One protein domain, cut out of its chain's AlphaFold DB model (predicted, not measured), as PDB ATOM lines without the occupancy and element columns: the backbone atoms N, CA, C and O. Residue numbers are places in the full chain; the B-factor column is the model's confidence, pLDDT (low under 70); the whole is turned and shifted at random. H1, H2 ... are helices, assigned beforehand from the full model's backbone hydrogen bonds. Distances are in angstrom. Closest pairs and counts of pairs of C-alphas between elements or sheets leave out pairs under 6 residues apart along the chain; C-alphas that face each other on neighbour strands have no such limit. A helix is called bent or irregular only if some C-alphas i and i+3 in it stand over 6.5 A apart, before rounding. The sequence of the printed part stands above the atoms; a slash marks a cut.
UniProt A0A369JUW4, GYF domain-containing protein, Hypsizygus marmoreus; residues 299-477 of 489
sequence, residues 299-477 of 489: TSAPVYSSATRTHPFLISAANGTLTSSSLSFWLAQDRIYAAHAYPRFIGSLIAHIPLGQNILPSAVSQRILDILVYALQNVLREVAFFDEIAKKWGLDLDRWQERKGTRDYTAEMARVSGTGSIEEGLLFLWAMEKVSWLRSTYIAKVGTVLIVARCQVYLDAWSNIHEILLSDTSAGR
ATOM      1  N   THR A 299      39.533  11.613 -71.240       60.09
ATOM      2  CA  THR A 299      39.033  10.447 -71.963       60.09
ATOM      3  C   THR A 299      39.678   9.219 -71.335       60.09
ATOM      4  O   THR A 299      40.904   9.119 -71.298       60.09
ATOM      5  N   SER A 300      38.871   8.302 -70.795       54.56
ATOM      6  CA  SER A 300      39.397   7.114 -70.137       54.56
ATOM      7  C   SER A 300      40.268   6.348 -71.135       54.56
ATOM      8  O   SER A 300      39.795   5.802 -72.137       54.56
ATOM      9  N   ALA A 301      41.577   6.335 -70.865       55.78
ATOM     10  CA  ALA A 301      42.576   5.632 -71.657       55.78
ATOM     11  C   ALA A 301      42.136   4.220 -72.110       55.78
ATOM     12  O   ALA A 301      42.400   3.893 -73.269       55.78
ATOM     13  N   PRO A 302      41.427   3.399 -71.295       56.34
ATOM     14  CA  PRO A 302      40.970   2.081 -71.739       56.34
ATOM     15  C   PRO A 302      39.896   2.112 -72.838       56.34
ATOM     16  O   PRO A 302      40.054   1.403 -73.828       56.34
ATOM     17  N   VAL A 303      38.845   2.938 -72.738       60.41
ATOM     18  CA  VAL A 303      37.772   2.990 -73.760       60.41
ATOM     19  C   VAL A 303      38.310   3.575 -75.062       60.41
ATOM     20  O   VAL A 303      38.070   3.052 -76.151       60.41
ATOM     21  N   TYR A 304      39.125   4.619 -74.941       59.34
ATOM     22  CA  TYR A 304      39.784   5.250 -76.072       59.34
ATOM     23  C   TYR A 304      40.760   4.305 -76.784       59.34
ATOM     24  O   TYR A 304      40.736   4.188 -78.011       59.34
ATOM     25  N   SER A 305      41.607   3.594 -76.032       60.56
ATOM     26  CA  SER A 305      42.547   2.618 -76.596       60.56
ATOM     27  C   SER A 305      41.820   1.404 -77.177       60.56
ATOM     28  O   SER A 305      42.229   0.900 -78.221       60.56
ATOM     29  N   SER A 306      40.707   0.986 -76.567       62.88
ATOM     30  CA  SER A 306      39.842  -0.067 -77.105       62.88
ATOM     31  C   SER A 306      39.285   0.301 -78.480       62.88
ATOM     32  O   SER A 306      39.430  -0.454 -79.442       62.88
ATOM     33  N   ALA A 307      38.761   1.519 -78.619       61.41
ATOM     34  CA  ALA A 307      38.181   2.011 -79.866       61.41
ATOM     35  C   ALA A 307      39.208   2.320 -80.975       61.41
ATOM     36  O   ALA A 307      38.837   2.418 -82.151       61.41
ATOM     37  N   THR A 308      40.483   2.523 -80.624       60.66
ATOM     38  CA  THR A 308      41.508   3.015 -81.565       60.66
ATOM     39  C   THR A 308      42.657   2.050 -81.833       60.66
ATOM     40  O   THR A 308      43.288   2.181 -82.879       60.66
ATOM     41  N   ARG A 309      42.941   1.096 -80.936       60.66
ATOM     42  CA  ARG A 309      44.136   0.235 -81.025       60.66
ATOM     43  C   ARG A 309      43.844  -1.249 -80.909       60.66
ATOM     44  O   ARG A 309      44.379  -2.024 -81.689       60.66
ATOM     45  N   THR A 310      43.015  -1.653 -79.951       66.50
ATOM     46  CA  THR A 310      42.817  -3.083 -79.651       66.50
ATOM     47  C   THR A 310      41.552  -3.664 -80.272       66.50
ATOM     48  O   THR A 310      41.210  -4.813 -80.009       66.50
ATOM     49  N   HIS A 311      40.841  -2.893 -81.099       75.00
ATOM     50  CA  HIS A 311      39.636  -3.381 -81.752       75.00
ATOM     51  C   HIS A 311      39.984  -4.513 -82.746       75.00
ATOM     52  O   HIS A 311      40.797  -4.284 -83.647       75.00
ATOM     53  N   PRO A 312      39.345  -5.698 -82.663       80.12
ATOM     54  CA  PRO A 312      39.710  -6.871 -83.466       80.12
ATOM     55  C   PRO A 312      39.749  -6.615 -84.975       80.12
ATOM     56  O   PRO A 312      40.680  -7.039 -85.648       80.12
ATOM     57  N   PHE A 313      38.793  -5.839 -85.500       79.31
ATOM     58  CA  PHE A 313      38.788  -5.449 -86.916       79.31
ATOM     59  C   PHE A 313      40.058  -4.689 -87.328       79.31
ATOM     60  O   PHE A 313      40.577  -4.927 -88.411       79.31
ATOM     61  N   LEU A 314      40.574  -3.794 -86.474       75.31
ATOM     62  CA  LEU A 314      41.773  -3.004 -86.780       75.31
ATOM     63  C   LEU A 314      43.028  -3.874 -86.745       75.31
ATOM     64  O   LEU A 314      43.911  -3.696 -87.576       75.31
ATOM     65  N   ILE A 315      43.079  -4.838 -85.823       76.50
ATOM     66  CA  ILE A 315      44.167  -5.818 -85.745       76.50
ATOM     67  C   ILE A 315      44.163  -6.700 -86.999       76.50
ATOM     68  O   ILE A 315      45.195  -6.852 -87.646       76.50
ATOM     69  N   SER A 316      43.002  -7.231 -87.395       75.88
ATOM     70  CA  SER A 316      42.876  -8.004 -88.635       75.88
ATOM     71  C   SER A 316      43.217  -7.176 -89.875       75.88
ATOM     72  O   SER A 316      43.839  -7.696 -90.794       75.88
ATOM     73  N   ALA A 317      42.855  -5.888 -89.899       75.56
ATOM     74  CA  ALA A 317      43.211  -4.980 -90.988       75.56
ATOM     75  C   ALA A 317      44.725  -4.772 -91.079       75.56
ATOM     76  O   ALA A 317      45.296  -4.911 -92.155       75.56
ATOM     77  N   ALA A 318      45.368  -4.480 -89.945       72.19
ATOM     78  CA  ALA A 318      46.809  -4.262 -89.866       72.19
ATOM     79  C   ALA A 318      47.605  -5.516 -90.257       72.19
ATOM     80  O   ALA A 318      48.639  -5.409 -90.907       72.19
ATOM     81  N   ASN A 319      47.093  -6.699 -89.915       77.56
ATOM     82  CA  ASN A 319      47.719  -7.978 -90.246       77.56
ATOM     83  C   ASN A 319      47.360  -8.490 -91.654       77.56
ATOM     84  O   ASN A 319      47.793  -9.578 -92.022       77.56
ATOM     85  N   GLY A 320      46.531  -7.768 -92.419       78.31
ATOM     86  CA  GLY A 320      46.083  -8.196 -93.749       78.31
ATOM     87  C   GLY A 320      45.152  -9.417 -93.754       78.31
ATOM     88  O   GLY A 320      44.917  -9.999 -94.803       78.31
ATOM     89  N   THR A 321      44.588  -9.811 -92.608       81.44
ATOM     90  CA  THR A 321      43.749 -11.018 -92.459       81.44
ATOM     91  C   THR A 321      42.246 -10.740 -92.567       81.44
ATOM     92  O   THR A 321      41.417 -11.569 -92.183       81.44
ATOM     93  N   LEU A 322      41.853  -9.561 -93.066       83.31
ATOM     94  CA  LEU A 322      40.444  -9.207 -93.245       83.31
ATOM     95  C   LEU A 322      39.795 -10.010 -94.373       83.31
ATOM     96  O   LEU A 322      40.209  -9.950 -95.527       83.31
ATOM     97  N   THR A 323      38.690 -10.679 -94.055       87.50
ATOM     98  CA  THR A 323      37.853 -11.315 -95.075       87.50
ATOM     99  C   THR A 323      37.051 -10.269 -95.849       87.50
ATOM    100  O   THR A 323      36.618  -9.255 -95.291       87.50
ATOM    101  N   SER A 324      36.769 -10.556 -97.123       84.75
ATOM    102  CA  SER A 324      35.913  -9.710 -97.973       84.75
ATOM    103  C   SER A 324      34.542  -9.440 -97.330       84.75
ATOM    104  O   SER A 324      34.049  -8.314 -97.353       84.75
ATOM    105  N   SER A 325      33.963 -10.432 -96.641       88.56
ATOM    106  CA  SER A 325      32.698 -10.261 -95.915       88.56
ATOM    107  C   SER A 325      32.813  -9.298 -94.730       88.56
ATOM    108  O   SER A 325      31.924  -8.470 -94.550       88.56
ATOM    109  N   SER A 326      33.865  -9.397 -93.911       86.50
ATOM    110  CA  SER A 326      34.063  -8.506 -92.756       86.50
ATOM    111  C   SER A 326      34.314  -7.067 -93.193       86.50
ATOM    112  O   SER A 326      33.814  -6.125 -92.581       86.50
ATOM    113  N   LEU A 327      35.064  -6.908 -94.277       84.25
ATOM    114  CA  LEU A 327      35.320  -5.625 -94.900       84.25
ATOM    115  C   LEU A 327      34.052  -5.006 -95.499       84.25
ATOM    116  O   LEU A 327      33.751  -3.849 -95.221       84.25
ATOM    117  N   SER A 328      33.317  -5.770 -96.312       88.06
ATOM    118  CA  SER A 328      32.057  -5.335 -96.920       88.06
ATOM    119  C   SER A 328      31.058  -4.921 -95.840       88.06
ATOM    120  O   SER A 328      30.470  -3.843 -95.913       88.06
ATOM    121  N   PHE A 329      30.962  -5.715 -94.769       89.88
ATOM    122  CA  PHE A 329      30.151  -5.376 -93.610       89.88
ATOM    123  C   PHE A 329      30.564  -4.032 -92.988       89.88
ATOM    124  O   PHE A 329      29.709  -3.179 -92.758       89.88
ATOM    125  N   TRP A 330      31.859  -3.819 -92.734       88.12
ATOM    126  CA  TRP A 330      32.354  -2.567 -92.154       88.12
ATOM    127  C   TRP A 330      32.089  -1.357 -93.063       88.12
ATOM    128  O   TRP A 330      31.560  -0.350 -92.594       88.12
ATOM    129  N   LEU A 331      32.385  -1.477 -94.361       87.88
ATOM    130  CA  LEU A 331      32.149  -0.423 -95.354       87.88
ATOM    131  C   LEU A 331      30.667  -0.065 -95.467       87.88
ATOM    132  O   LEU A 331      30.335   1.110 -95.576       87.88
ATOM    133  N   ALA A 332      29.771  -1.052 -95.407       90.81
ATOM    134  CA  ALA A 332      28.337  -0.802 -95.454       90.81
ATOM    135  C   ALA A 332      27.858   0.014 -94.244       90.81
ATOM    136  O   ALA A 332      27.082   0.955 -94.405       90.81
ATOM    137  N   GLN A 333      28.356  -0.289 -93.038       91.06
ATOM    138  CA  GLN A 333      28.020   0.500 -91.847       91.06
ATOM    139  C   GLN A 333      28.600   1.924 -91.908       91.06
ATOM    140  O   GLN A 333      27.886   2.878 -91.600       91.06
ATOM    141  N   ASP A 334      29.858   2.089 -92.344       88.75
ATOM    142  CA  ASP A 334      30.494   3.414 -92.465       88.75
ATOM    143  C   ASP A 334      29.816   4.267 -93.553       88.75
ATOM    144  O   ASP A 334      29.610   5.467 -93.374       88.75
ATOM    145  N   ARG A 335      29.362   3.637 -94.648       90.38
ATOM    146  CA  ARG A 335      28.580   4.287 -95.708       90.38
ATOM    147  C   ARG A 335      27.233   4.791 -95.198       90.38
ATOM    148  O   ARG A 335      26.860   5.902 -95.551       90.38
ATOM    149  N   ILE A 336      26.510   4.033 -94.367       90.00
ATOM    150  CA  ILE A 336      25.238   4.499 -93.778       90.00
ATOM    151  C   ILE A 336      25.476   5.768 -92.952       90.00
ATOM    152  O   ILE A 336      24.773   6.766 -93.120       90.00
ATOM    153  N   TYR A 337      26.511   5.766 -92.112       88.44
ATOM    154  CA  TYR A 337      26.918   6.950 -91.358       88.44
ATOM    155  C   TYR A 337      27.246   8.140 -92.283       88.44
ATOM    156  O   TYR A 337      26.657   9.214 -92.134       88.44
ATOM    157  N   ALA A 338      28.124   7.941 -93.271       88.38
ATOM    158  CA  ALA A 338      28.614   8.999 -94.155       88.38
ATOM    159  C   ALA A 338      27.540   9.535 -95.120       88.38
ATOM    160  O   ALA A 338      27.437  10.739 -95.330       88.38
ATOM    161  N   ALA A 339      26.714   8.659 -95.695       88.56
ATOM    162  CA  ALA A 339      25.710   9.019 -96.692       88.56
ATOM    163  C   ALA A 339      24.416   9.558 -96.078       88.56
ATOM    164  O   ALA A 339      23.698  10.329 -96.719       88.56
ATOM    165  N   HIS A 340      24.077   9.143 -94.855       88.06
ATOM    166  CA  HIS A 340      22.773   9.444 -94.272       88.06
ATOM    167  C   HIS A 340      22.854  10.304 -93.015       88.06
ATOM    168  O   HIS A 340      22.114  11.287 -92.920       88.06
ATOM    169  N   ALA A 341      23.704   9.971 -92.049       90.88
ATOM    170  CA  ALA A 341      23.708  10.672 -90.766       90.88
ATOM    171  C   ALA A 341      24.519  11.968 -90.814       90.88
ATOM    172  O   ALA A 341      24.016  13.022 -90.422       90.88
ATOM    173  N   TYR A 342      25.735  11.919 -91.361       91.31
ATOM    174  CA  TYR A 342      26.647  13.062 -91.378       91.31
ATOM    175  C   TYR A 342      26.095  14.289 -92.128       91.31
ATOM    176  O   TYR A 342      26.128  15.380 -91.559       91.31
ATOM    177  N   PRO A 343      25.496  14.168 -93.333       93.38
ATOM    178  CA  PRO A 343      24.963  15.332 -94.041       93.38
ATOM    179  C   PRO A 343      23.809  15.997 -93.287       93.38
ATOM    180  O   PRO A 343      23.707  17.223 -93.261       93.38
ATOM    181  N   ARG A 344      22.956  15.197 -92.630       94.56
ATOM    182  CA  ARG A 344      21.846  15.698 -91.806       94.56
ATOM    183  C   ARG A 344      22.354  16.395 -90.550       94.56
ATOM    184  O   ARG A 344      21.879  17.479 -90.232       94.56
ATOM    185  N   PHE A 345      23.340  15.801 -89.883       93.94
ATOM    186  CA  PHE A 345      24.000  16.375 -88.715       93.94
ATOM    187  C   PHE A 345      24.623  17.737 -89.034       93.94
ATOM    188  O   PHE A 345      24.268  18.732 -88.408       93.94
ATOM    189  N   ILE A 346      25.481  17.806 -90.057       93.00
ATOM    190  CA  ILE A 346      26.131  19.056 -90.468       93.00
ATOM    191  C   ILE A 346      25.102  20.093 -90.928       93.00
ATOM    192  O   ILE A 346      25.187  21.251 -90.527       93.00
ATOM    193  N   GLY A 347      24.104  19.688 -91.720       94.44
ATOM    194  CA  GLY A 347      23.025  20.579 -92.151       94.44
ATOM    195  C   GLY A 347      22.249  21.177 -90.975       94.44
ATOM    196  O   GLY A 347      21.958  22.372 -90.977       94.44
ATOM    197  N   SER A 348      21.981  20.375 -89.940       94.81
ATOM    198  CA  SER A 348      21.361  20.863 -88.707       94.81
ATOM    199  C   SER A 348      22.283  21.829 -87.960       94.81
ATOM    200  O   SER A 348      21.832  22.899 -87.567       94.81
ATOM    201  N   LEU A 349      23.582  21.538 -87.823       92.38
ATOM    202  CA  LEU A 349      24.526  22.471 -87.188       92.38
ATOM    203  C   LEU A 349      24.602  23.817 -87.915       92.38
ATOM    204  O   LEU A 349      24.590  24.858 -87.266       92.38
ATOM    205  N   ILE A 350      24.621  23.806 -89.252       93.25
ATOM    206  CA  ILE A 350      24.600  25.027 -90.069       93.25
ATOM    207  C   ILE A 350      23.355  25.867 -89.758       93.25
ATOM    208  O   ILE A 350      23.461  27.083 -89.601       93.25
ATOM    209  N   ALA A 351      22.189  25.230 -89.619       92.75
ATOM    210  CA  ALA A 351      20.940  25.920 -89.299       92.75
ATOM    211  C   ALA A 351      20.931  26.562 -87.896       92.75
ATOM    212  O   ALA A 351      20.186  27.514 -87.673       92.75
ATOM    213  N   HIS A 352      21.764  26.075 -86.970       89.12
ATOM    214  CA  HIS A 352      21.877  26.590 -85.603       89.12
ATOM    215  C   HIS A 352      22.943  27.682 -85.431       89.12
ATOM    216  O   HIS A 352      23.075  28.232 -84.337       89.12
ATOM    217  N   ILE A 353      23.707  28.030 -86.476       88.19
ATOM    218  CA  ILE A 353      24.693  29.113 -86.383       88.19
ATOM    219  C   ILE A 353      23.956  30.440 -86.131       88.19
ATOM    220  O   ILE A 353      23.122  30.840 -86.950       88.19
ATOM    221  N   PRO A 354      24.280  31.187 -85.058       78.19
ATOM    222  CA  PRO A 354      23.654  32.473 -84.774       78.19
ATOM    223  C   PRO A 354      24.232  33.555 -85.704       78.19
ATOM    224  O   PRO A 354      25.116  34.336 -85.340       78.19
ATOM    225  N   LEU A 355      23.761  33.585 -86.951       72.62
ATOM    226  CA  LEU A 355      24.131  34.598 -87.938       72.62
ATOM    227  C   LEU A 355      23.453  35.934 -87.594       72.62
ATOM    228  O   LEU A 355      22.232  36.011 -87.468       72.62
ATOM    229  N   GLY A 356      24.244  37.000 -87.443       62.22
ATOM    230  CA  GLY A 356      23.734  38.359 -87.211       62.22
ATOM    231  C   GLY A 356      23.203  38.640 -85.798       62.22
ATOM    232  O   GLY A 356      22.618  39.698 -85.572       62.22
ATOM    233  N   GLN A 357      23.404  37.728 -84.844       62.59
ATOM    234  CA  GLN A 357      23.090  37.950 -83.431       62.59
ATOM    235  C   GLN A 357      24.336  38.446 -82.681       62.59
ATOM    236  O   GLN A 357      25.436  37.966 -82.933       62.59
ATOM    237  N   ASN A 358      24.174  39.342 -81.700       58.28
ATOM    238  CA  ASN A 358      25.277  39.884 -80.875       58.28
ATOM    239  C   ASN A 358      25.939  38.850 -79.930       58.28
ATOM    240  O   ASN A 358      26.709  39.233 -79.053       58.28
ATOM    241  N   ILE A 359      25.610  37.562 -80.062       64.56
ATOM    242  CA  ILE A 359      26.090  36.479 -79.193       64.56
ATOM    243  C   ILE A 359      27.481  36.011 -79.633       64.56
ATOM    244  O   ILE A 359      28.351  35.791 -78.794       64.56
ATOM    245  N   LEU A 360      27.711  35.900 -80.946       67.69
ATOM    246  CA  LEU A 360      29.007  35.546 -81.521       67.69
ATOM    247  C   LEU A 360      29.476  36.647 -82.479       67.69
ATOM    248  O   LEU A 360      28.673  37.165 -83.259       67.69
ATOM    249  N   PRO A 361      30.774  37.004 -82.478       76.25
ATOM    250  CA  PRO A 361      31.320  37.903 -83.484       76.25
ATOM    251  C   PRO A 361      31.043  37.365 -84.891       76.25
ATOM    252  O   PRO A 361      31.284  36.189 -85.165       76.25
ATOM    253  N   SER A 362      30.606  38.228 -85.814       78.38
ATOM    254  CA  SER A 362      30.224  37.817 -87.176       78.38
ATOM    255  C   SER A 362      31.315  37.022 -87.907       78.38
ATOM    256  O   SER A 362      30.995  36.138 -88.696       78.38
ATOM    257  N   ALA A 363      32.593  37.314 -87.645       77.38
ATOM    258  CA  ALA A 363      33.720  36.582 -88.223       77.38
ATOM    259  C   ALA A 363      33.808  35.126 -87.726       77.38
ATOM    260  O   ALA A 363      34.180  34.237 -88.486       77.38
ATOM    261  N   VAL A 364      33.440  34.868 -86.466       77.88
ATOM    262  CA  VAL A 364      33.431  33.518 -85.883       77.88
ATOM    263  C   VAL A 364      32.294  32.698 -86.480       77.88
ATOM    264  O   VAL A 364      32.533  31.582 -86.930       77.88
ATOM    265  N   SER A 365      31.084  33.260 -86.560       79.88
ATOM    266  CA  SER A 365      29.936  32.579 -87.170       79.88
ATOM    267  C   SER A 365      30.183  32.233 -88.643       79.88
ATOM    268  O   SER A 365      29.869  31.123 -89.066       79.88
ATOM    269  N   GLN A 366      30.809  33.141 -89.405       83.00
ATOM    270  CA  GLN A 366      31.215  32.861 -90.788       83.00
ATOM    271  C   GLN A 366      32.266  31.751 -90.866       83.00
ATOM    272  O   GLN A 366      32.113  30.807 -91.632       83.00
ATOM    273  N   ARG A 367      33.286  31.788 -90.003       81.88
ATOM    274  CA  ARG A 367      34.306  30.734 -89.962       81.88
ATOM    275  C   ARG A 367      33.717  29.358 -89.630       81.88
ATOM    276  O   ARG A 367      34.165  28.360 -90.185       81.88
ATOM    277  N   ILE A 368      32.738  29.291 -88.727       81.38
ATOM    278  CA  ILE A 368      32.031  28.040 -88.410       81.38
ATOM    279  C   ILE A 368      31.279  27.535 -89.644       81.38
ATOM    280  O   ILE A 368      31.394  26.357 -89.981       81.38
ATOM    281  N   LEU A 369      30.557  28.419 -90.338       86.44
ATOM    282  CA  LEU A 369      29.841  28.075 -91.564       86.44
ATOM    283  C   LEU A 369      30.789  27.506 -92.628       86.44
ATOM    284  O   LEU A 369      30.519  26.429 -93.158       86.44
ATOM    285  N   ASP A 370      31.919  28.170 -92.876       81.00
ATOM    286  CA  ASP A 370      32.920  27.722 -93.850       81.00
ATOM    287  C   ASP A 370      33.462  26.324 -93.517       81.00
ATOM    288  O   ASP A 370      33.552  25.460 -94.393       81.00
ATOM    289  N   ILE A 371      33.777  26.066 -92.241       83.12
ATOM    290  CA  ILE A 371      34.263  24.758 -91.779       83.12
ATOM    291  C   ILE A 371      33.207  23.669 -92.003       83.12
ATOM    292  O   ILE A 371      33.539  22.583 -92.480       83.12
ATOM    293  N   LEU A 372      31.943  23.943 -91.676       84.75
ATOM    294  CA  LEU A 372      30.858  22.971 -91.818       84.75
ATOM    295  C   LEU A 372      30.531  22.686 -93.291       84.75
ATOM    296  O   LEU A 372      30.348  21.527 -93.662       84.75
ATOM    297  N   VAL A 373      30.528  23.707 -94.153       86.75
ATOM    298  CA  VAL A 373      30.360  23.530 -95.605       86.75
ATOM    299  C   VAL A 373      31.511  22.707 -96.184       86.75
ATOM    300  O   VAL A 373      31.275  21.783 -96.964       86.75
ATOM    301  N   TYR A 374      32.747  22.987 -95.769       82.00
ATOM    302  CA  TYR A 374      33.913  22.211 -96.184       82.00
ATOM    303  C   TYR A 374      33.816  20.741 -95.740       82.00
ATOM    304  O   TYR A 374      34.048  19.835 -96.540       82.00
ATOM    305  N   ALA A 375      33.415  20.485 -94.492       81.31
ATOM    306  CA  ALA A 375      33.192  19.129 -93.989       81.31
ATOM    307  C   ALA A 375      32.119  18.383 -94.806       81.31
ATOM    308  O   ALA A 375      32.309  17.222 -95.170       81.31
ATOM    309  N   LEU A 376      31.029  19.064 -95.171       85.25
ATOM    310  CA  LEU A 376      29.968  18.490 -95.996       85.25
ATOM    311  C   LEU A 376      30.456  18.125 -97.408       85.25
ATOM    312  O   LEU A 376      30.129  17.062 -97.929       85.25
ATOM    313  N   GLN A 377      31.272  18.975 -98.031       84.50
ATOM    314  CA  GLN A 377      31.869  18.669 -99.333       84.50
ATOM    315  C   GLN A 377      32.800  17.451 -99.266       84.50
ATOM    316  O   GLN A 377      32.841  16.653-100.204       84.50
ATOM    317  N   ASN A 378      33.530  17.280 -98.161       80.12
ATOM    318  CA  ASN A 378      34.397  16.117 -97.962       80.12
ATOM    319  C   ASN A 378      33.590  14.829 -97.850       80.12
ATOM    320  O   ASN A 378      33.872  13.887 -98.587       80.12
ATOM    321  N   VAL A 379      32.543  14.805 -97.020       83.50
ATOM    322  CA  VAL A 379      31.752  13.580 -96.860       83.50
ATOM    323  C   VAL A 379      31.062  13.172 -98.163       83.50
ATOM    324  O   VAL A 379      30.970  11.989 -98.461       83.50
ATOM    325  N   LEU A 380      30.640  14.124 -99.003       83.50
ATOM    326  CA  LEU A 380      30.050  13.799-100.308       83.50
ATOM    327  C   LEU A 380      31.045  13.090-101.240       83.50
ATOM    328  O   LEU A 380      30.661  12.162-101.951       83.50
ATOM    329  N   ARG A 381      32.326  13.482-101.208       82.81
ATOM    330  CA  ARG A 381      33.387  12.767-101.935       82.81
ATOM    331  C   ARG A 381      33.592  11.358-101.385       82.81
ATOM    332  O   ARG A 381      33.791  10.423-102.152       82.81
ATOM    333  N   GLU A 382      33.501  11.193-100.071       78.25
ATOM    334  CA  GLU A 382      33.626   9.885 -99.421       78.25
ATOM    335  C   GLU A 382      32.462   8.951 -99.759       78.25
ATOM    336  O   GLU A 382      32.674   7.765 -99.992       78.25
ATOM    337  N   VAL A 383      31.239   9.475 -99.855       83.88
ATOM    338  CA  VAL A 383      30.070   8.699-100.293       83.88
ATOM    339  C   VAL A 383      30.285   8.132-101.695       83.88
ATOM    340  O   VAL A 383      30.073   6.939-101.903       83.88
ATOM    341  N   ALA A 384      30.772   8.954-102.632       82.06
ATOM    342  CA  ALA A 384      31.111   8.497-103.979       82.06
ATOM    343  C   ALA A 384      32.218   7.426-103.963       82.06
ATOM    344  O   ALA A 384      32.128   6.423-104.670       82.06
ATOM    345  N   PHE A 385      33.218   7.596-103.097       81.25
ATOM    346  CA  PHE A 385      34.301   6.631-102.918       81.25
ATOM    347  C   PHE A 385      33.802   5.235-102.500       81.25
ATOM    348  O   PHE A 385      34.291   4.236-103.029       81.25
ATOM    349  N   PHE A 386      32.810   5.127-101.603       82.62
ATOM    350  CA  PHE A 386      32.261   3.815-101.224       82.62
ATOM    351  C   PHE A 386      31.681   3.062-102.427       82.62
ATOM    352  O   PHE A 386      31.916   1.861-102.561       82.62
ATOM    353  N   ASP A 387      30.966   3.759-103.313       82.62
ATOM    354  CA  ASP A 387      30.359   3.154-104.501       82.62
ATOM    355  C   ASP A 387      31.422   2.686-105.509       82.62
ATOM    356  O   ASP A 387      31.274   1.636-106.139       82.62
ATOM    357  N   GLU A 388      32.506   3.448-105.664       84.31
ATOM    358  CA  GLU A 388      33.632   3.093-106.533       84.31
ATOM    359  C   GLU A 388      34.387   1.863-106.017       84.31
ATOM    360  O   GLU A 388      34.654   0.934-106.783       84.31
ATOM    361  N   ILE A 389      34.681   1.815-104.714       78.81
ATOM    362  CA  ILE A 389      35.337   0.666-104.078       78.81
ATOM    363  C   ILE A 389      34.450  -0.570-104.137       78.81
ATOM    364  O   ILE A 389      34.925  -1.638-104.518       78.81
ATOM    365  N   ALA A 390      33.162  -0.443-103.829       85.19
ATOM    366  CA  ALA A 390      32.237  -1.567-103.907       85.19
ATOM    367  C   ALA A 390      32.261  -2.223-105.294       85.19
ATOM    368  O   ALA A 390      32.411  -3.439-105.409       85.19
ATOM    369  N   LYS A 391      32.220  -1.404-106.352       87.19
ATOM    370  CA  LYS A 391      32.294  -1.870-107.743       87.19
ATOM    371  C   LYS A 391      33.647  -2.481-108.082       87.19
ATOM    372  O   LYS A 391      33.688  -3.570-108.645       87.19
ATOM    373  N   LYS A 392      34.745  -1.797-107.739       83.00
ATOM    374  CA  LYS A 392      36.113  -2.242-108.051       83.00
ATOM    375  C   LYS A 392      36.412  -3.623-107.463       83.00
ATOM    376  O   LYS A 392      37.118  -4.407-108.086       83.00
ATOM    377  N   TRP A 393      35.862  -3.915-106.289       81.50
ATOM    378  CA  TRP A 393      36.187  -5.110-105.509       81.50
ATOM    379  C   TRP A 393      35.064  -6.141-105.440       81.50
ATOM    380  O   TRP A 393      35.184  -7.122-104.709       81.50
ATOM    381  N   GLY A 394      33.969  -5.921-106.172       87.56
ATOM    382  CA  GLY A 394      32.796  -6.793-106.128       87.56
ATOM    383  C   GLY A 394      32.208  -6.933-104.720       87.56
ATOM    384  O   GLY A 394      31.723  -8.005-104.362       87.56
ATOM    385  N   LEU A 395      32.289  -5.882-103.896       87.69
ATOM    386  CA  LEU A 395      31.751  -5.895-102.538       87.69
ATOM    387  C   LEU A 395      30.271  -5.539-102.576       87.69
ATOM    388  O   LEU A 395      29.884  -4.454-103.006       87.69
ATOM    389  N   ASP A 396      29.447  -6.439-102.059       88.31
ATOM    390  CA  ASP A 396      28.015  -6.209-101.911       88.31
ATOM    391  C   ASP A 396      27.735  -5.440-100.612       88.31
ATOM    392  O   ASP A 396      27.598  -6.036 -99.541       88.31
ATOM    393  N   LEU A 397      27.737  -4.105-100.696       89.19
ATOM    394  CA  LEU A 397      27.462  -3.240 -99.543       89.19
ATOM    395  C   LEU A 397      25.968  -3.187 -99.199       89.19
ATOM    396  O   LEU A 397      25.620  -3.055 -98.026       89.19
ATOM    397  N   ASP A 398      25.093  -3.308-100.198       89.00
ATOM    398  CA  ASP A 398      23.643  -3.142-100.035       89.00
ATOM    399  C   ASP A 398      22.992  -4.345 -99.329       89.00
ATOM    400  O   ASP A 398      21.913  -4.232 -98.745       89.00
ATOM    401  N   ARG A 399      23.673  -5.497 -99.306       90.94
ATOM    402  CA  ARG A 399      23.265  -6.675 -98.530       90.94
ATOM    403  C   ARG A 399      23.185  -6.435 -97.023       90.94
ATOM    404  O   ARG A 399      22.443  -7.141 -96.333       90.94
ATOM    405  N   TRP A 400      23.965  -5.504 -96.479       90.56
ATOM    406  CA  TRP A 400      24.081  -5.340 -95.032       90.56
ATOM    407  C   TRP A 400      23.074  -4.331 -94.491       90.56
ATOM    408  O   TRP A 400      23.054  -3.169 -94.878       90.56
ATOM    409  N   GLN A 401      22.277  -4.771 -93.521       92.19
ATOM    410  CA  GLN A 401      21.360  -3.897 -92.795       92.19
ATOM    411  C   GLN A 401      22.093  -3.077 -91.727       92.19
ATOM    412  O   GLN A 401      23.129  -3.496 -91.198       92.19
ATOM    413  N   GLU A 402      21.535  -1.916 -91.385       92.94
ATOM    414  CA  GLU A 402      22.041  -1.078 -90.297       92.94
ATOM    415  C   GLU A 402      22.048  -1.862 -88.975       92.94
ATOM    416  O   GLU A 402      21.032  -2.417 -88.544       92.94
ATOM    417  N   ARG A 403      23.203  -1.917 -88.304       92.81
ATOM    418  CA  ARG A 403      23.306  -2.517 -86.971       92.81
ATOM    419  C   ARG A 403      22.894  -1.535 -85.887       92.81
ATOM    420  O   ARG A 403      23.020  -0.326 -86.041       92.81
ATOM    421  N   LYS A 404      22.521  -2.085 -84.726       92.88
ATOM    422  CA  LYS A 404      22.228  -1.315 -83.510       92.88
ATOM    423  C   LYS A 404      23.311  -0.275 -83.201       92.88
ATOM    424  O   LYS A 404      22.964   0.870 -82.992       92.88
ATOM    425  N   GLY A 405      24.597  -0.639 -83.250       89.19
ATOM    426  CA  GLY A 405      25.684   0.312 -82.976       89.19
ATOM    427  C   GLY A 405      25.702   1.514 -83.928       89.19
ATOM    428  O   GLY A 405      25.829   2.647 -83.477       89.19
ATOM    429  N   THR A 406      25.507   1.278 -85.227       90.06
ATOM    430  CA  THR A 406      25.396   2.343 -86.233       90.06
ATOM    431  C   THR A 406      24.162   3.194 -85.967       90.06
ATOM    432  O   THR A 406      24.283   4.403 -85.839       90.06
ATOM    433  N   ARG A 407      23.000   2.564 -85.777       93.50
ATOM    434  CA  ARG A 407      21.732   3.247 -85.511       93.50
ATOM    435  C   ARG A 407      21.760   4.106 -84.247       93.50
ATOM    436  O   ARG A 407      21.256   5.221 -84.241       93.50
ATOM    437  N   ASP A 408      22.328   3.589 -83.166       92.31
ATOM    438  CA  ASP A 408      22.416   4.311 -81.897       92.31
ATOM    439  C   ASP A 408      23.352   5.523 -82.051       92.31
ATOM    440  O   ASP A 408      23.059   6.608 -81.553       92.31
ATOM    441  N   TYR A 409      24.434   5.373 -82.820       89.31
ATOM    442  CA  TYR A 409      25.344   6.469 -83.132       89.31
ATOM    443  C   TYR A 409      24.707   7.529 -84.043       89.31
ATOM    444  O   TYR A 409      24.829   8.726 -83.779       89.31
ATOM    445  N   THR A 410      23.971   7.120 -85.081       92.56
ATOM    446  CA  THR A 410      23.240   8.048 -85.958       92.56
ATOM    447  C   THR A 410      22.107   8.762 -85.210       92.56
ATOM    448  O   THR A 410      21.874   9.951 -85.442       92.56
ATOM    449  N   ALA A 411      21.449   8.085 -84.265       92.62
ATOM    450  CA  ALA A 411      20.469   8.689 -83.368       92.62
ATOM    451  C   ALA A 411      21.108   9.723 -82.429       92.62
ATOM    452  O   ALA A 411      20.548  10.805 -82.254       92.62
ATOM    453  N   GLU A 412      22.293   9.442 -81.882       92.56
ATOM    454  CA  GLU A 412      23.012  10.399 -81.037       92.56
ATOM    455  C   GLU A 412      23.436  11.647 -81.823       92.56
ATOM    456  O   GLU A 412      23.248  12.763 -81.345       92.56
ATOM    457  N   MET A 413      23.890  11.498 -83.073       92.38
ATOM    458  CA  MET A 413      24.143  12.643 -83.960       92.38
ATOM    459  C   MET A 413      22.890  13.506 -84.146       92.38
ATOM    460  O   MET A 413      22.943  14.735 -84.040       92.38
ATOM    461  N   ALA A 414      21.746  12.874 -84.413       93.06
ATOM    462  CA  ALA A 414      20.480  13.583 -84.567       93.06
ATOM    463  C   ALA A 414      20.068  14.296 -83.268       93.06
ATOM    464  O   ALA A 414      19.634  15.446 -83.310       93.06
ATOM    465  N   ARG A 415      20.263  13.655 -82.109       94.81
ATOM    466  CA  ARG A 415      19.970  14.237 -80.794       94.81
ATOM    467  C   ARG A 415      20.850  15.455 -80.512       94.81
ATOM    468  O   ARG A 415      20.315  16.517 -80.187       94.81
ATOM    469  N   VAL A 416      22.170  15.322 -80.665       92.50
ATOM    470  CA  VAL A 416      23.145  16.398 -80.419       92.50
ATOM    471  C   VAL A 416      22.871  17.591 -81.324       92.50
ATOM    472  O   VAL A 416      22.783  18.714 -80.846       92.50
ATOM    473  N   SER A 417      22.668  17.360 -82.620       91.69
ATOM    474  CA  SER A 417      22.438  18.456 -83.569       91.69
ATOM    475  C   SER A 417      21.027  19.046 -83.550       91.69
ATOM    476  O   SER A 417      20.834  20.115 -84.124       91.69
ATOM    477  N   GLY A 418      20.044  18.361 -82.958       90.44
ATOM    478  CA  GLY A 418      18.655  18.826 -82.884       90.44
ATOM    479  C   GLY A 418      18.265  19.466 -81.551       90.44
ATOM    480  O   GLY A 418      17.345  20.278 -81.518       90.44
ATOM    481  N   THR A 419      18.925  19.090 -80.453       88.62
ATOM    482  CA  THR A 419      18.588  19.572 -79.096       88.62
ATOM    483  C   THR A 419      19.761  20.197 -78.351       88.62
ATOM    484  O   THR A 419      19.532  20.922 -77.386       88.62
ATOM    485  N   GLY A 420      20.993  19.906 -78.773       87.12
ATOM    486  CA  GLY A 420      22.201  20.425 -78.145       87.12
ATOM    487  C   GLY A 420      22.550  21.839 -78.597       87.12
ATOM    488  O   GLY A 420      21.977  22.381 -79.546       87.12
ATOM    489  N   SER A 421      23.519  22.438 -77.909       87.31
ATOM    490  CA  SER A 421      24.077  23.726 -78.321       87.31
ATOM    491  C   SER A 421      25.003  23.573 -79.537       87.31
ATOM    492  O   SER A 421      25.494  22.481 -79.848       87.31
ATOM    493  N   ILE A 422      25.288  24.679 -80.232       85.75
ATOM    494  CA  ILE A 422      26.232  24.658 -81.359       85.75
ATOM    495  C   ILE A 422      27.631  24.222 -80.901       85.75
ATOM    496  O   ILE A 422      28.327  23.518 -81.626       85.75
ATOM    497  N   GLU A 423      28.030  24.571 -79.677       85.25
ATOM    498  CA  GLU A 423      29.292  24.157 -79.065       85.25
ATOM    499  C   GLU A 423      29.338  22.647 -78.822       85.25
ATOM    500  O   GLU A 423      30.352  22.022 -79.131       85.25
ATOM    501  N   GLU A 424      28.253  22.045 -78.323       86.75
ATOM    502  CA  GLU A 424      28.150  20.590 -78.158       86.75
ATOM    503  C   GLU A 424      28.237  19.877 -79.509       86.75
ATOM    504  O   GLU A 424      28.959  18.889 -79.644       86.75
ATOM    505  N   GLY A 425      27.576  20.417 -80.535       86.00
ATOM    506  CA  GLY A 425      27.661  19.917 -81.903       86.00
ATOM    507  C   GLY A 425      29.070  19.998 -82.495       86.00
ATOM    508  O   GLY A 425      29.563  19.025 -83.068       86.00
ATOM    509  N   LEU A 426      29.752  21.131 -82.325       84.75
ATOM    510  CA  LEU A 426      31.133  21.316 -82.780       84.75
ATOM    511  C   LEU A 426      32.119  20.445 -81.997       84.75
ATOM    512  O   LEU A 426      33.077  19.933 -82.577       84.75
ATOM    513  N   LEU A 427      31.882  20.244 -80.701       83.12
ATOM    514  CA  LEU A 427      32.689  19.352 -79.880       83.12
ATOM    515  C   LEU A 427      32.491  17.891 -80.289       83.12
ATOM    516  O   LEU A 427      33.471  17.155 -80.403       83.12
ATOM    517  N   PHE A 428      31.248  17.487 -80.549       84.56
ATOM    518  CA  PHE A 428      30.928  16.164 -81.070       84.56
ATOM    519  C   PHE A 428      31.634  15.948 -82.411       84.56
ATOM    520  O   PHE A 428      32.382  14.985 -82.549       84.56
ATOM    521  N   LEU A 429      31.518  16.896 -83.350       82.75
ATOM    522  CA  LEU A 429      32.237  16.877 -84.627       82.75
ATOM    523  C   LEU A 429      33.755  16.746 -84.439       82.75
ATOM    524  O   LEU A 429      34.379  15.876 -85.043       82.75
ATOM    525  N   TRP A 430      34.351  17.548 -83.557       79.75
ATOM    526  CA  TRP A 430      35.773  17.443 -83.229       79.75
ATOM    527  C   TRP A 430      36.145  16.055 -82.692       79.75
ATOM    528  O   TRP A 430      37.160  15.497 -83.110       79.75
ATOM    529  N   ALA A 431      35.338  15.478 -81.799       71.25
ATOM    530  CA  ALA A 431      35.591  14.159 -81.227       71.25
ATOM    531  C   ALA A 431      35.516  13.055 -82.295       71.25
ATOM    532  O   ALA A 431      36.405  12.198 -82.346       71.25
ATOM    533  N   MET A 432      34.524  13.116 -83.192       71.38
ATOM    534  CA  MET A 432      34.393  12.192 -84.326       71.38
ATOM    535  C   MET A 432      35.636  12.221 -85.219       71.38
ATOM    536  O   MET A 432      36.196  11.175 -85.564       71.38
ATOM    537  N   GLU A 433      36.103  13.424 -85.552       65.38
ATOM    538  CA  GLU A 433      37.260  13.625 -86.420       65.38
ATOM    539  C   GLU A 433      38.574  13.264 -85.715       65.38
ATOM    540  O   GLU A 433      39.478  12.713 -86.337       65.38
ATOM    541  N   LYS A 434      38.700  13.490 -84.401       63.31
ATOM    542  CA  LYS A 434      39.905  13.130 -83.633       63.31
ATOM    543  C   LYS A 434      40.069  11.635 -83.418       63.31
ATOM    544  O   LYS A 434      41.177  11.129 -83.598       63.31
ATOM    545  N   VAL A 435      39.000  10.922 -83.063       51.88
ATOM    546  CA  VAL A 435      39.031   9.454 -82.951       51.88
ATOM    547  C   VAL A 435      39.350   8.846 -84.315       51.88
ATOM    548  O   VAL A 435      40.199   7.955 -84.415       51.88
ATOM    549  N   SER A 436      38.746   9.390 -85.375       47.09
ATOM    550  CA  SER A 436      39.051   9.001 -86.749       47.09
ATOM    551  C   SER A 436      40.491   9.327 -87.135       47.09
ATOM    552  O   SER A 436      41.081   8.476 -87.781       47.09
ATOM    553  N   TRP A 437      41.064  10.464 -86.690       42.88
ATOM    554  CA  TRP A 437      42.454  10.918 -86.915       42.88
ATOM    555  C   TRP A 437      43.533  10.117 -86.141       42.88
ATOM    556  O   TRP A 437      44.700  10.056 -86.544       42.88
ATOM    557  N   LEU A 438      43.166   9.442 -85.052       39.78
ATOM    558  CA  LEU A 438      44.098   8.628 -84.259       39.78
ATOM    559  C   LEU A 438      44.023   7.128 -84.577       39.78
ATOM    560  O   LEU A 438      45.043   6.441 -84.530       39.78
ATOM    561  N   ARG A 439      42.850   6.624 -84.984       43.78
ATOM    562  CA  ARG A 439      42.632   5.216 -85.370       43.78
ATOM    563  C   ARG A 439      43.597   4.741 -86.448       43.78
ATOM    564  O   ARG A 439      44.270   3.729 -86.313       43.78
ATOM    565  N   SER A 440      43.658   5.472 -87.539       42.59
ATOM    566  CA  SER A 440      44.472   5.110 -88.687       42.59
ATOM    567  C   SER A 440      45.955   5.583 -88.628       42.59
ATOM    568  O   SER A 440      46.783   4.990 -89.297       42.59
ATOM    569  N   THR A 441      46.368   6.486 -87.710       40.62
ATOM    570  CA  THR A 441      47.797   6.819 -87.455       40.62
ATOM    571  C   THR A 441      48.485   5.699 -86.697       40.62
ATOM    572  O   THR A 441      49.705   5.560 -86.757       40.62
ATOM    573  N   TYR A 442      47.699   4.889 -85.990       38.50
ATOM    574  CA  TYR A 442      48.149   3.657 -85.373       38.50
ATOM    575  C   TYR A 442      48.268   2.508 -86.378       38.50
ATOM    576  O   TYR A 442      49.309   1.852 -86.380       38.50
ATOM    577  N   ILE A 443      47.273   2.323 -87.263       41.09
ATOM    578  CA  ILE A 443      47.367   1.365 -88.381       41.09
ATOM    579  C   ILE A 443      48.688   1.604 -89.117       41.09
ATOM    580  O   ILE A 443      49.477   0.674 -89.216       41.09
ATOM    581  N   ALA A 444      49.025   2.866 -89.404       36.47
ATOM    582  CA  ALA A 444      50.231   3.219 -90.144       36.47
ATOM    583  C   ALA A 444      51.573   2.905 -89.508       36.47
ATOM    584  O   ALA A 444      52.588   2.912 -90.201       36.47
ATOM    585  N   LYS A 445      51.596   2.732 -88.188       30.50
ATOM    586  CA  LYS A 445      52.823   2.502 -87.424       30.50
ATOM    587  C   LYS A 445      53.097   1.017 -87.184       30.50
ATOM    588  O   LYS A 445      54.215   0.690 -86.811       30.50
ATOM    589  N   VAL A 446      52.108   0.143 -87.384       35.75
ATOM    590  CA  VAL A 446      52.231  -1.320 -87.209       35.75
ATOM    591  C   VAL A 446      52.244  -2.051 -88.562       35.75
ATOM    592  O   VAL A 446      52.844  -3.111 -88.685       35.75
ATOM    593  N   GLY A 447      51.725  -1.414 -89.607       30.23
ATOM    594  CA  GLY A 447      52.069  -1.637 -91.008       30.23
ATOM    595  C   GLY A 447      51.776  -0.329 -91.735       30.23
ATOM    596  O   GLY A 447      50.713   0.238 -91.525       30.23
ATOM    597  N   THR A 448      52.724   0.215 -92.502       37.09
ATOM    598  CA  THR A 448      52.584   1.489 -93.236       37.09
ATOM    599  C   THR A 448      51.152   1.712 -93.724       37.09
ATOM    600  O   THR A 448      50.694   0.846 -94.457       37.09
ATOM    601  N   VAL A 449      50.500   2.836 -93.339       31.39
ATOM    602  CA  VAL A 449      49.229   3.430 -93.855       31.39
ATOM    603  C   VAL A 449      48.289   4.080 -92.800       31.39
ATOM    604  O   VAL A 449      47.744   3.406 -91.927       31.39
ATOM    605  N   LEU A 450      48.037   5.395 -93.020       28.45
ATOM    606  CA  LEU A 450      47.010   6.347 -92.498       28.45
ATOM    607  C   LEU A 450      47.429   7.302 -91.331       28.45
ATOM    608  O   LEU A 450      48.318   7.022 -90.566       28.45
ATOM    609  N   ILE A 451      46.973   8.537 -91.095       28.47
ATOM    610  CA  ILE A 451      45.816   9.362 -91.474       28.47
ATOM    611  C   ILE A 451      46.309  10.797 -91.502       28.47
ATOM    612  O   ILE A 451      46.852  11.275 -90.509       28.47
ATOM    613  N   VAL A 452      45.982  11.511 -92.564       30.52
ATOM    614  CA  VAL A 452      45.509  12.897 -92.520       30.52
ATOM    615  C   VAL A 452      44.677  13.049 -93.789       30.52
ATOM    616  O   VAL A 452      45.071  12.497 -94.810       30.52
ATOM    617  N   ALA A 453      43.557  13.771 -93.729       29.03
ATOM    618  CA  ALA A 453      42.807  14.218 -94.905       29.03
ATOM    619  C   ALA A 453      42.399  13.082 -95.873       29.03
ATOM    620  O   ALA A 453      43.130  12.701 -96.789       29.03
ATOM    621  N   ARG A 454      41.193  12.531 -95.667       48.31
ATOM    622  CA  ARG A 454      40.563  11.557 -96.574       48.31
ATOM    623  C   ARG A 454      40.541  12.121 -98.011       48.31
ATOM    624  O   ARG A 454      39.766  13.025 -98.292       48.31
ATOM    625  N   CYS A 455      41.438  11.621 -98.875       40.31
ATOM    626  CA  CYS A 455      41.155  11.246-100.274       40.31
ATOM    627  C   CYS A 455      42.326  10.591-101.044       40.31
ATOM    628  O   CYS A 455      42.036   9.932-102.030       40.31
ATOM    629  N   GLN A 456      43.602  10.664-100.635       32.62
ATOM    630  CA  GLN A 456      44.678  10.047-101.451       32.62
ATOM    631  C   GLN A 456      45.090   8.636-100.982       32.62
ATOM    632  O   GLN A 456      45.228   7.713-101.774       32.62
ATOM    633  N   VAL A 457      45.190   8.409 -99.671       37.62
ATOM    634  CA  VAL A 457      45.771   7.163 -99.120       37.62
ATOM    635  C   VAL A 457      44.790   5.978 -99.119       37.62
ATOM    636  O   VAL A 457      45.205   4.825 -99.198       37.62
ATOM    637  N   TYR A 458      43.479   6.240 -99.106       38.16
ATOM    638  CA  TYR A 458      42.456   5.207 -99.327       38.16
ATOM    639  C   TYR A 458      42.459   4.693-100.780       38.16
ATOM    640  O   TYR A 458      41.923   3.630-101.046       38.16
ATOM    641  N   LEU A 459      43.073   5.391-101.737       36.97
ATOM    642  CA  LEU A 459      43.261   4.846-103.085       36.97
ATOM    643  C   LEU A 459      44.526   3.973-103.160       36.97
ATOM    644  O   LEU A 459      44.494   2.901-103.769       36.97
ATOM    645  N   ASP A 460      45.595   4.358-102.456       32.84
ATOM    646  CA  ASP A 460      46.884   3.649-102.479       32.84
ATOM    647  C   ASP A 460      46.896   2.373-101.616       32.84
ATOM    648  O   ASP A 460      47.468   1.353-102.004       32.84
ATOM    649  N   ALA A 461      46.211   2.378-100.468       34.78
ATOM    650  CA  ALA A 461      46.093   1.201 -99.602       34.78
ATOM    651  C   ALA A 461      45.235   0.097-100.240       34.78
ATOM    652  O   ALA A 461      45.572  -1.083-100.177       34.78
ATOM    653  N   TRP A 462      44.154   0.480-100.922       41.22
ATOM    654  CA  TRP A 462      43.313  -0.466-101.654       41.22
ATOM    655  C   TRP A 462      44.033  -1.017-102.881       41.22
ATOM    656  O   TRP A 462      43.923  -2.204-103.170       41.22
ATOM    657  N   SER A 463      44.834  -0.203-103.565       37.28
ATOM    658  CA  SER A 463      45.656  -0.683-104.679       37.28
ATOM    659  C   SER A 463      46.735  -1.686-104.238       37.28
ATOM    660  O   SER A 463      47.042  -2.585-105.006       37.28
ATOM    661  N   ASN A 464      47.229  -1.626-102.995       35.16
ATOM    662  CA  ASN A 464      48.170  -2.620-102.448       35.16
ATOM    663  C   ASN A 464      47.500  -3.916-101.960       35.16
ATOM    664  O   ASN A 464      48.025  -5.003-102.180       35.16
ATOM    665  N   ILE A 465      46.304  -3.837-101.362       40.19
ATOM    666  CA  ILE A 465      45.505  -5.031-101.012       40.19
ATOM    667  C   ILE A 465      45.157  -5.850-102.278       40.19
ATOM    668  O   ILE A 465      44.965  -7.063-102.205       40.19
ATOM    669  N   HIS A 466      45.148  -5.209-103.454       43.06
ATOM    670  CA  HIS A 466      44.946  -5.840-104.768       43.06
ATOM    671  C   HIS A 466      46.050  -6.818-105.120       43.06
ATOM    672  O   HIS A 466      45.768  -7.934-105.547       43.06
ATOM    673  N   GLU A 467      47.300  -6.393-104.944       42.97
ATOM    674  CA  GLU A 467      48.453  -7.211-105.298       42.97
ATOM    675  C   GLU A 467      48.543  -8.439-104.393       42.97
ATOM    676  O   GLU A 467      48.847  -9.525-104.877       42.97
ATOM    677  N   ILE A 468      48.155  -8.293-103.122       45.06
ATOM    678  CA  ILE A 468      48.157  -9.376-102.132       45.06
ATOM    679  C   ILE A 468      47.001 -10.369-102.372       45.06
ATOM    680  O   ILE A 468      47.202 -11.583-102.372       45.06
ATOM    681  N   LEU A 469      45.786  -9.890-102.663       39.66
ATOM    682  CA  LEU A 469      44.655 -10.782-102.965       39.66
ATOM    683  C   LEU A 469      44.816 -11.498-104.321       39.66
ATOM    684  O   LEU A 469      44.391 -12.645-104.472       39.66
ATOM    685  N   LEU A 470      45.461 -10.867-105.307       44.19
ATOM    686  CA  LEU A 470      45.809 -11.517-106.576       44.19
ATOM    687  C   LEU A 470      46.985 -12.496-106.439       44.19
ATOM    688  O   LEU A 470      46.985 -13.529-107.119       44.19
ATOM    689  N   SER A 471      47.955 -12.234-105.555       46.12
ATOM    690  CA  SER A 471      49.026 -13.195-105.262       46.12
ATOM    691  C   SER A 471      48.492 -14.453-104.571       46.12
ATOM    692  O   SER A 471      48.885 -15.557-104.940       46.12
ATOM    693  N   ASP A 472      47.513 -14.324-103.672       41.72
ATOM    694  CA  ASP A 472      46.898 -15.484-103.011       41.72
ATOM    695  C   ASP A 472      45.986 -16.285-103.956       41.72
ATOM    696  O   ASP A 472      45.958 -17.516-103.916       41.72
ATOM    697  N   THR A 473      45.298 -15.616-104.888       42.44
ATOM    698  CA  THR A 473      44.458 -16.297-105.891       42.44
ATOM    699  C   THR A 473      45.300 -17.022-106.956       42.44
ATOM    700  O   THR A 473      44.900 -18.071-107.466       42.44
ATOM    701  N   SER A 474      46.488 -16.503-107.287       43.47
ATOM    702  CA  SER A 474      47.432 -17.167-108.200       43.47
ATOM    703  C   SER A 474      48.204 -18.311-107.528       43.47
ATOM    704  O   SER A 474      48.423 -19.338-108.171       43.47
ATOM    705  N   ALA A 475      48.509 -18.208-106.230       43.56
ATOM    706  CA  ALA A 475      49.053 -19.308-105.429       43.56
ATOM    707  C   ALA A 475      48.035 -20.451-105.215       43.56
ATOM    708  O   ALA A 475      48.396 -21.630-105.286       43.56
ATOM    709  N   GLY A 476      46.747 -20.122-105.047       37.50
ATOM    710  CA  GLY A 476      45.648 -21.096-105.014       37.50
ATOM    711  C   GLY A 476      45.436 -21.816-106.353       37.50
ATOM    712  O   GLY A 476      45.255 -23.027-106.397       37.50
ATOM    713  N   ARG A 477      45.568 -21.107-107.484       39.56
ATOM    714  CA  ARG A 477      45.505 -21.738-108.816       39.56
ATOM    715  C   ARG A 477      46.720 -22.610-109.135       39.56
ATOM    716  O   ARG A 477      46.567 -23.621-109.810       39.56
TER     717      ARG A 477
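AT A GLANCE: This is residues 299 to 477 of the 489 residues of the protein "GYF domain-containing protein" of Hypsizygus marmoreus (UniProt A0A369JUW4). An elongated bundle makes the body: H4, the longest helix, runs beside bent but nearly straight H3, H5 lies along H3's other side, and H6 folds back from H5 at a slant. Short H1 and H2 pack on the later part of H6, and H7 ends in residues 470 to 477, which stick out and lengthen the whole. The printed part has 179 residues with seven named helices, H1 to H7 in order, and no named strand; the class is all helix. It is only just compact, close to loose, with a radius of gyration of the C-alphas of 18.5 A and spans of 70 by 35 by 30 A.

IN THESE COORDINATES: Find C-alpha 362 at (30.224, 37.817, -87.176); from there H4, residues 362 to 392, runs 45.6 A. Before it, H3, residues 324 to 351, was assigned as one helix by its hydrogen bonds but is bent, with C-alphas 339 and 342 6.7 A apart; its arms are H3a, residues 324 to 339, 21.4 A, and H3b, residues 342 to 351, 14.2 A. H1, residues 301 to 308, begins at C-alpha (42.576, 5.632, -71.657), and H2 is residues 312 to 318. After H4 look for H5, residues 404 to 419, 21.7 A, then H6, residues 422 to 446, 37.2 A. H7, residues 457 to 477, 30.5 A, ends at C-alpha (45.505, -21.738, -108.816).

HOW THE PARTS SIT: Start at H4: it touches H3b as a helical hairpin, closest at the C-alphas of Pro 343 and Leu 376, 6.2 A, with a shallow tilt of 16 degrees, opposite ways. H3b also touches H5, closest at the C-alphas of Phe 345 and Ser 417, 5.8 A. H5 and H6 form a helical hairpin at a steep tilt of 35.2 degrees, only just past shallow; their closest C-alphas, Ser 417 and Gly 425, are 5.7 A apart. Along H6, the hub, look at residues 435 to 442, which alone touch H1, closest at the C-alphas of Thr 308 and Arg 439, 4.5 A, about perpendicular at 73 degrees. H2 and H6 only just touch, with 3 pairs of C-alphas within 8 A, the closest Ala 318 and Ile 443, 5.8 A. H7 touches no helix but is near H4. Every O i to N i+4 pair is within hydrogen-bond range in H1, H2, H3a, H3b and H5; H4 has 26 of 27, H6 18 of 21 and H7 15 of 17.

THE WHOLE: The C-alphas farthest apart are those of Asn 358 and Arg 477, 70.6 A. The printed part has no cut, and the link from H4 to H5 is long. Check the B-factor column for pLDDT under 70 at residues 299 to 310, 356 to 360 and 433 to 477; the mean of the printed part is 71.9.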